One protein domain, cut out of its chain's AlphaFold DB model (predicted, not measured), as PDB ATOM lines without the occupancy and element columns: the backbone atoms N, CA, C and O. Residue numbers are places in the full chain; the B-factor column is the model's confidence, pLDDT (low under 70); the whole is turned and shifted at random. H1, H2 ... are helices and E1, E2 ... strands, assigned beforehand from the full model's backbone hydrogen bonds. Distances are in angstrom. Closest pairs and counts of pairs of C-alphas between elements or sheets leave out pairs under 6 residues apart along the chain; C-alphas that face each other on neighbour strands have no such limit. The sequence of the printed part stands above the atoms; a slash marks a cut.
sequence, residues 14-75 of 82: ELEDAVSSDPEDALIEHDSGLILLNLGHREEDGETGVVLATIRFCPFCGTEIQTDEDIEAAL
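AT A GLANCE: This is residues 14 to 75 of the 82 residues of an uncharacterized protein of Caulobacter sp. UNC279MFTsu5.1 (UniProt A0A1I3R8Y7). A long, strongly twisted two-stranded hairpin of E2 and E3 makes the ribbon of this domain; its tip, residues 43 to 48, sticks out, and the short strand E1 lies beside the first part of E2. At the end away from the tip, two short helices, H1 and H2, sit well separated from each other, and a long loop, residues 55 to 67, links E3 to H2. The printed part has 62 residues, with two named helices and three named strands in the order H1, E1, E2, E3, H2; the class is mixed, helices and strands. The sheet has the order E1, E2, E3, antiparallel throughout. The whole is only just compact, close to loose, with a radius of gyration of the C-alphas of 12.4 A, and spans 39 by 26 by 17 A.

IN THESE COORDINATES: Find C-alpha 35 at (32.298, 50.248, -23.675); from there E2, residues 35 to 44, runs 24.3 A to C-alpha 44 at (10.965, 46.771, -34.681), and bends by 64 degrees at residue 40. E3, residues 47 to 54, comes back over 22.3 A. E1 is residues 27 to 29. H1, residues 14 to 18, begins at C-alpha 14 at (35.611, 43.872, -12.094). H2, residues 68 to 75, measures 10.3 A and ends at C-alpha 75 at (27.912, 58.260, -32.282).

HOW THE PARTS SIT: Look first at E2, the inner strand, with the edge strands E1 and E3 as its neighbours. E1, E2 and E3 form a meander, each strand the antiparallel neighbour of the one before. E2 and E3 are a hairpin at 152 degrees between their directions; N 37 and O 53, 2.8 A, and N 44 and O 47, 2.9 A, are within hydrogen-bond range. E1 and E2 are also a hairpin, with N 28 and O 36 within range at 2.8 A. H1 only grazes the sheet with residues 15 to 18; its closest C-alpha to E1 is that of Ala 18, 6.2 A from that of Leu 27. H2 only grazes it with residues 68 to 75; the closest C-alphas of H2 and E3 are those of Ile 71 and Thr 54, 7.1 A apart. H1 and H2 are apart. In H1 and H2 every O i to N i+4 pair is within hydrogen-bond range.

THE WHOLE: The two C-alphas farthest apart are those of Gly 46 and Thr 63, 39.0 A. The printed part has no cut. The link from E3 to H2, 13 residues, is long; residues 19 to 20 pair, parallel, with residues 27 to 28 of E1. The mean pLDDT of the printed part is 90.1, and no printed residue is under 70.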
ATOM      1  N   GLU A  14      37.028  44.156 -11.822       95.00
ATOM      2  CA  GLU A  14      35.611  43.872 -12.094       95.00
ATOM      3  C   GLU A  14      35.136  44.356 -13.470       95.00
ATOM      4  O   GLU A  14      34.192  43.795 -14.021       95.00
ATOM      5  N   LEU A  15      35.756  45.409 -14.014       93.88
ATOM      6  CA  LEU A  15      35.422  45.896 -15.350       93.88
ATOM      7  C   LEU A  15      36.083  45.026 -16.423       93.88
ATOM      8  O   LEU A  15      35.424  44.697 -17.400       93.88
ATOM      9  N   GLU A  16      37.343  44.638 -16.218       92.88
ATOM     10  CA  GLU A  16      38.080  43.735 -17.110       92.88
ATOM     11  C   GLU A  16      37.382  42.375 -17.248       92.88
ATOM     12  O   GLU A  16      37.191  41.899 -18.361       92.88
ATOM     13  N   ASP A  17      36.935  41.784 -16.137       93.62
ATOM     14  CA  ASP A  17      36.232  40.494 -16.137       93.62
ATOM     15  C   ASP A  17      34.825  40.562 -16.754       93.62
ATOM     16  O   ASP A  17      34.291  39.543 -17.197       93.62
ATOM     17  N   ALA A  18      34.184  41.734 -16.731       93.25
ATOM     18  CA  ALA A  18      32.798  41.889 -17.171       93.25
ATOM     19  C   ALA A  18      32.655  42.314 -18.638       93.25
ATOM     20  O   ALA A  18      31.587  42.107 -19.215       93.25
ATOM     21  N   VAL A  19      33.677  42.946 -19.219       93.69
ATOM     22  CA  VAL A  19      33.651  43.422 -20.606       93.69
ATOM     23  C   VAL A  19      33.913  42.260 -21.565       93.69
ATOM     24  O   VAL A  19      34.862  41.498 -21.410       93.69
ATOM     25  N   SER A  20      33.060  42.146 -22.578       92.00
ATOM     26  CA  SER A  20      33.089  41.100 -23.600       92.00
ATOM     27  C   SER A  20      32.929  41.721 -24.986       92.00
ATOM     28  O   SER A  20      32.431  42.833 -25.115       92.00
ATOM     29  N   SER A  21      33.320  41.023 -26.048       87.50
ATOM     30  CA  SER A  21      32.980  41.431 -27.423       87.50
ATOM     31  C   SER A  21      31.657  40.815 -27.902       87.50
ATOM     32  O   SER A  21      31.256  41.028 -29.045       87.50
ATOM     33  N   ASP A  22      30.993  40.006 -27.067       88.94
ATOM     34  CA  ASP A  22      29.723  39.373 -27.409       88.94
ATOM     35  C   ASP A  22      28.548  40.348 -27.209       88.94
ATOM     36  O   ASP A  22      28.381  40.891 -26.118       88.94
ATOM     37  N   PRO A  23      27.702  40.578 -28.229       82.19
ATOM     38  CA  PRO A  23      26.619  41.550 -28.147       82.19
ATOM     39  C   PRO A  23      25.456  41.121 -27.238       82.19
ATOM     40  O   PRO A  23      24.554  41.929 -27.020       82.19
ATOM     41  N   GLU A  24      25.430  39.885 -26.725       87.19
ATOM     42  CA  GLU A  24      24.439  39.426 -25.745       87.19
ATOM     43  C   GLU A  24      24.899  39.618 -24.290       87.19
ATOM     44  O   GLU A  24      24.073  39.544 -23.374       87.19
ATOM     45  N   ASP A  25      26.183  39.915 -24.060       92.81
ATOM     46  CA  ASP A  25      26.714  40.215 -22.731       92.81
ATOM     47  C   ASP A  25      26.287  41.602 -22.230       92.81
ATOM     48  O   ASP A  25      25.828  42.471 -22.976       92.81
ATOM     49  N   ALA A  26      26.412  41.813 -20.917       93.00
ATOM     50  CA  ALA A  26      25.972  43.049 -20.278       93.00
ATOM     51  C   ALA A  26      26.853  44.254 -20.646       93.00
ATOM     52  O   ALA A  26      26.321  45.334 -20.894       93.00
ATOM     53  N   LEU A  27      28.179  44.087 -20.657       94.19
ATOM     54  CA  LEU A  27      29.142  45.132 -21.002       94.19
ATOM     55  C   LEU A  27      29.928  44.706 -22.236       94.19
ATOM     56  O   LEU A  27      30.555  43.650 -22.241       94.19
ATOM     57  N   ILE A  28      29.885  45.543 -23.266       93.06
ATOM     58  CA  ILE A  28      30.345  45.200 -24.606       93.06
ATOM     59  C   ILE A  28      31.453  46.159 -25.024       93.06
ATOM     60  O   ILE A  28      31.239  47.371 -25.032       93.06
ATOM     61  N   GLU A  29      32.611  45.627 -25.402       91.56
ATOM     62  CA  GLU A  29      33.621  46.369 -26.153       91.56
ATOM     63  C   GLU A  29      33.189  46.437 -27.621       91.56
ATOM     64  O   GLU A  29      33.113  45.423 -28.315       91.56
ATOM     65  N   HIS A  30      32.854  47.639 -28.079       88.56
ATOM     66  CA  HIS A  30      32.415  47.889 -29.447       88.56
ATOM     67  C   HIS A  30      33.594  48.284 -30.344       88.56
ATOM     68  O   HIS A  30      34.544  48.915 -29.880       88.56
ATOM     69  N   ASP A  31      33.500  48.030 -31.653       85.25
ATOM     70  CA  ASP A  31      34.539  48.375 -32.642       85.25
ATOM     71  C   ASP A  31      34.892  49.875 -32.688       85.25
ATOM     72  O   ASP A  31      35.945  50.266 -33.189       85.25
ATOM     73  N   SER A  32      34.026  50.738 -32.150       82.69
ATOM     74  CA  SER A  32      34.304  52.170 -31.980       82.69
ATOM     75  C   SER A  32      35.291  52.481 -30.847       82.69
ATOM     76  O   SER A  32      35.584  53.651 -30.616       82.69
ATOM     77  N   GLY A  33      35.747  51.471 -30.100       84.88
ATOM     78  CA  GLY A  33      36.559  51.625 -28.892       84.88
ATOM     79  C   GLY A  33      35.756  52.038 -27.655       84.88
ATOM     80  O   GLY A  33      36.348  52.380 -26.634       84.88
ATOM     81  N   LEU A  34      34.419  52.024 -27.737       90.12
ATOM     82  CA  LEU A  34      33.556  52.343 -26.602       90.12
ATOM     83  C   LEU A  34      33.156  51.084 -25.829       90.12
ATOM     84  O   LEU A  34      32.896  50.040 -26.425       90.12
ATOM     85  N   ILE A  35      32.991  51.229 -24.514       92.44
ATOM     86  CA  ILE A  35      32.298  50.248 -23.675       92.44
ATOM     87  C   ILE A  35      30.813  50.618 -23.628       92.44
ATOM     88  O   ILE A  35      30.431  51.702 -23.167       92.44
ATOM     89  N   LEU A  36      29.968  49.705 -24.098       92.50
ATOM     90  CA  LEU A  36      28.520  49.854 -24.166       92.50
ATOM     91  C   LEU A  36      27.832  48.927 -23.162       92.50
ATOM     92  O   LEU A  36      28.296  47.829 -22.882       92.50
ATOM     93  N   LEU A  37      26.701  49.373 -22.626       94.38
ATOM     94  CA  LEU A  37      25.822  48.588 -21.772       94.38
ATOM     95  C   LEU A  37      24.662  48.043 -22.606       94.38
ATOM     96  O   LEU A  37      23.909  48.815 -23.205       94.38
ATOM     97  N   ASN A  38      24.483  46.729 -22.590       93.62
ATOM     98  CA  ASN A  38      23.332  46.073 -23.184       93.62
ATOM     99  C   ASN A  38      22.093  46.229 -22.289       93.62
ATOM    100  O   ASN A  38      22.075  45.806 -21.132       93.62
ATOM    101  N   LEU A  39      21.042  46.844 -22.831       93.62
ATOM    102  CA  LEU A  39      19.750  47.041 -22.165       93.62
ATOM    103  C   LEU A  39      18.698  45.996 -22.571       93.62
ATOM    104  O   LEU A  39      17.572  46.028 -22.067       93.62
ATOM    105  N   GLY A  40      19.059  45.067 -23.454       92.12
ATOM    106  CA  GLY A  40      18.237  43.964 -23.927       92.12
ATOM    107  C   GLY A  40      17.782  44.117 -25.375       92.12
ATOM    108  O   GLY A  40      18.246  44.970 -26.126       92.12
ATOM    109  N   HIS A  41      16.842  43.261 -25.762       92.19
ATOM    110  CA  HIS A  41      16.345  43.172 -27.130       92.19
ATOM    111  C   HIS A  41      15.096  44.024 -27.351       92.19
ATOM    112  O   HIS A  41      14.236  44.145 -26.471       92.19
ATOM    113  N   ARG A  42      14.962  44.562 -28.561       91.62
ATOM    114  CA  ARG A  42      13.760  45.243 -29.041       91.62
ATOM    115  C   ARG A  42      13.389  44.717 -30.422       91.62
ATOM    116  O   ARG A  42      14.245  44.594 -31.288       91.62
ATOM    117  N   GLU A  43      12.105  44.447 -30.615       92.38
ATOM    118  CA  GLU A  43      11.543  44.151 -31.932       92.38
ATOM    119  C   GLU A  43      11.026  45.436 -32.588       92.38
ATOM    120  O   GLU A  43      10.259  46.185 -31.976       92.38
ATOM    121  N   GLU A  44      11.430  45.671 -33.834       88.12
ATOM    122  CA  GLU A  44      10.965  46.771 -34.681       88.12
ATOM    123  C   GLU A  44      10.825  46.269 -36.126       88.12
ATOM    124  O   GLU A  44      11.688  45.556 -36.620       88.12
ATOM    125  N   ASP A  45       9.681  46.534 -36.766       87.19
ATOM    126  CA  ASP A  45       9.352  46.100 -38.141       87.19
ATOM    127  C   ASP A  45       9.593  44.607 -38.482       87.19
ATOM    128  O   ASP A  45       9.751  44.220 -39.638       87.19
ATOM    129  N   GLY A  46       9.518  43.727 -37.476       89.69
ATOM    130  CA  GLY A  46       9.737  42.283 -37.637       89.69
ATOM    131  C   GLY A  46      11.206  41.860 -37.547       89.69
ATOM    132  O   GLY A  46      11.505  40.678 -37.730       89.69
ATOM    133  N   GLU A  47      12.098  42.795 -37.229       88.88
ATOM    134  CA  GLU A  47      13.513  42.571 -36.959       88.88
ATOM    135  C   GLU A  47      13.787  42.722 -35.452       88.88
ATOM    136  O   GLU A  47      13.225  43.587 -34.779       88.88
ATOM    137  N   THR A  48      14.622  41.846 -34.886       88.88
ATOM    138  CA  THR A  48      15.055  41.933 -33.482       88.88
ATOM    139  C   THR A  48      16.442  42.556 -33.425       88.88
ATOM    140  O   THR A  48      17.389  41.995 -33.973       88.88
ATOM    141  N   GLY A  49      16.561  43.695 -32.747       88.00
ATOM    142  CA  GLY A  49      17.829  44.365 -32.472       88.00
ATOM    143  C   GLY A  49      18.160  44.403 -30.981       88.00
ATOM    144  O   GLY A  49      17.307  44.134 -30.130       88.00
ATOM    145  N   VAL A  50      19.403  44.763 -30.665       89.06
ATOM    146  CA  VAL A  50      19.879  44.995 -29.294       89.06
ATOM    147  C   VAL A  50      19.870  46.494 -29.008       89.06
ATOM    148  O   VAL A  50      20.279  47.301 -29.841       89.06
ATOM    149  N   VAL A  51      19.401  46.880 -27.825       90.00
ATOM    150  CA  VAL A  51      19.446  48.262 -27.346       90.00
ATOM    151  C   VAL A  51      20.722  48.448 -26.536       90.00
ATOM    152  O   VAL A  51      20.848  47.906 -25.440       90.00
ATOM    153  N   LEU A  52      21.651  49.240 -27.062       90.12
ATOM    154  CA  LEU A  52      22.928  49.544 -26.420       90.12
ATOM    155  C   LEU A  52      22.942  50.984 -25.899       90.12
ATOM    156  O   LEU A  52      22.413  51.892 -26.540       90.12
ATOM    157  N   ALA A  53      23.556  51.198 -24.738       90.56
ATOM    158  CA  ALA A  53      23.732  52.516 -24.137       90.56
ATOM    159  C   ALA A  53      25.205  52.793 -23.830       90.56
ATOM    160  O   ALA A  53      25.917  51.940 -23.312       90.56
ATOM    161  N   THR A  54      25.661  54.012 -24.094       91.44
ATOM    162  CA  THR A  54      27.014  54.458 -23.736       91.44
ATOM    163  C   THR A  54      27.125  54.703 -22.233       91.44
ATOM    164  O   THR A  54      26.221  55.299 -21.640       91.44
ATOM    165  N   ILE A  55      28.246  54.317 -21.617       91.38
ATOM    166  CA  ILE A  55      28.493  54.546 -20.186       91.38
ATOM    167  C   ILE A  55      29.732  55.407 -19.935       91.38
ATOM    168  O   ILE A  55      30.856  55.026 -20.209       91.38
ATOM    169  N   ARG A  56      29.563  56.578 -19.331       92.00
ATOM    170  CA  ARG A  56      30.699  57.478 -19.069       92.00
ATOM    171  C   ARG A  56      31.603  57.011 -17.921       92.00
ATOM    172  O   ARG A  56      32.818  57.190 -17.948       92.00
ATOM    173  N   PHE A  57      30.994  56.428 -16.894       94.75
ATOM    174  CA  PHE A  57      31.669  56.016 -15.669       94.75
ATOM    175  C   PHE A  57      31.601  54.503 -15.510       94.75
ATOM    176  O   PHE A  57      30.579  53.889 -15.816       94.75
ATOM    177  N   CYS A  58      32.671  53.920 -14.974       94.56
ATOM    178  CA  CYS A  58      32.713  52.516 -14.613       94.56
ATOM    179  C   CYS A  58      31.616  52.210 -13.575       94.56
ATOM    180  O   CYS A  58      31.593  52.845 -12.515       94.56
ATOM    181  N   PRO A  59      30.735  51.225 -13.828       93.19
ATOM    182  CA  PRO A  59      29.647  50.889 -12.912       93.19
ATOM    183  C   PRO A  59      30.133  50.254 -11.599       93.19
ATOM    184  O   PRO A  59      29.363  50.183 -10.643       93.19
ATOM    185  N   PHE A  60      31.395  49.814 -11.537       95.75
ATOM    186  CA  PHE A  60      31.976  49.147 -10.372       95.75
ATOM    187  C   PHE A  60      32.707  50.120  -9.439       95.75
ATOM    188  O   PHE A  60      32.415  50.168  -8.245       95.75
ATOM    189  N   CYS A  61      33.629  50.932  -9.971       95.81
ATOM    190  CA  CYS A  61      34.478  51.815  -9.160       95.81
ATOM    191  C   CYS A  61      34.184  53.318  -9.326       95.81
ATOM    192  O   CYS A  61      34.708  54.128  -8.562       95.81
ATOM    193  N   GLY A  62      33.348  53.705 -10.297       94.56
ATOM    194  CA  GLY A  62      32.959  55.097 -10.544       94.56
ATOM    195  C   GLY A  62      34.000  55.954 -11.270       94.56
ATOM    196  O   GLY A  62      33.762  57.145 -11.462       94.56
ATOM    197  N   THR A  63      35.135  55.384 -11.682       95.12
ATOM    198  CA  THR A  63      36.129  56.076 -12.519       95.12
ATOM    199  C   THR A  63      35.516  56.476 -13.858       95.12
ATOM    200  O   THR A  63      34.778  55.698 -14.458       95.12
ATOM    201  N   GLU A  64      35.817  57.682 -14.335       93.75
ATOM    202  CA  GLU A  64      35.467  58.107 -15.693       93.75
ATOM    203  C   GLU A  64      36.297  57.304 -16.704       93.75
ATOM    204  O   GLU A  64      37.525  57.335 -16.645       93.75
ATOM    205  N   ILE A  65      35.626  56.555 -17.579       91.88
ATOM    206  CA  ILE A  65      36.254  55.642 -18.552       91.88
ATOM    207  C   ILE A  65      36.101  56.117 -19.998       91.88
ATOM    208  O   ILE A  65      36.830  55.653 -20.863       91.88
ATOM    209  N   GLN A  66      35.153  57.019 -20.264       91.69
ATOM    210  CA  GLN A  66      34.844  57.558 -21.591       91.69
ATOM    211  C   GLN A  66      34.466  59.035 -21.430       91.69
ATOM    212  O   GLN A  66      33.841  59.385 -20.426       91.69
ATOM    213  N   THR A  67      34.832  59.911 -22.371       89.56
ATOM    214  CA  THR A  67      34.441  61.333 -22.333       89.56
ATOM    215  C   THR A  67      33.233  61.614 -23.231       89.56
ATOM    216  O   THR A  67      32.881  60.792 -24.075       89.56
ATOM    217  N   ASP A  68      32.581  62.774 -23.063       87.31
ATOM    218  CA  ASP A  68      31.511  63.188 -23.989       87.31
ATOM    219  C   ASP A  68      32.039  63.293 -25.426       87.31
ATOM    220  O   ASP A  68      31.357  62.869 -26.348       87.31
ATOM    221  N   GLU A  69      33.274  63.773 -25.612       85.81
ATOM    222  CA  GLU A  69      33.883  63.927 -26.937       85.81
ATOM    223  C   GLU A  69      34.089  62.570 -27.629       85.81
ATOM    224  O   GLU A  69      33.762  62.435 -28.807       85.81
ATOM    225  N   ASP A  70      34.542  61.545 -26.896       84.44
ATOM    226  CA  ASP A  70      34.694  60.182 -27.430       84.44
ATOM    227  C   ASP A  70      33.335  59.569 -27.802       84.44
ATOM    228  O   ASP A  70      33.177  58.951 -28.857       84.44
ATOM    229  N   ILE A  71      32.333  59.778 -26.941       86.75
ATOM    230  CA  ILE A  71      30.965  59.303 -27.162       86.75
ATOM    231  C   ILE A  71      30.356  59.985 -28.391       86.75
ATOM    232  O   ILE A  71      29.795  59.315 -29.256       86.75
ATOM    233  N   GLU A  72      30.484  61.305 -28.503       84.88
ATOM    234  CA  GLU A  72      29.991  62.079 -29.641       84.88
ATOM    235  C   GLU A  72      30.713  61.704 -30.939       84.88
ATOM    236  O   GLU A  72      30.063  61.571 -31.977       84.88
ATOM    237  N   ALA A  73      32.029  61.482 -30.898       80.81
ATOM    238  CA  ALA A  73      32.802  61.049 -32.059       80.81
ATOM    239  C   ALA A  73      32.358  59.665 -32.560       80.81
ATOM    240  O   ALA A  73      32.170  59.476 -33.763       80.81
ATOM    241  N   ALA A  74      32.136  58.717 -31.646       76.88
ATOM    242  CA  ALA A  74      31.664  57.379 -31.988       76.88
ATOM    243  C   ALA A  74      30.214  57.383 -32.499       76.88
ATOM    244  O   ALA A  74      29.918  56.730 -33.496       76.88
ATOM    245  N   LEU A  75      29.314  58.144 -31.861       73.44
ATOM    246  CA  LEU A  75      27.912  58.260 -32.282       73.44
ATOM    247  C   LEU A  75      27.761  59.035 -33.595       73.44
ATOM    248  O   LEU A  75      26.924  58.682 -34.419       73.44
TER     249      LEU A  75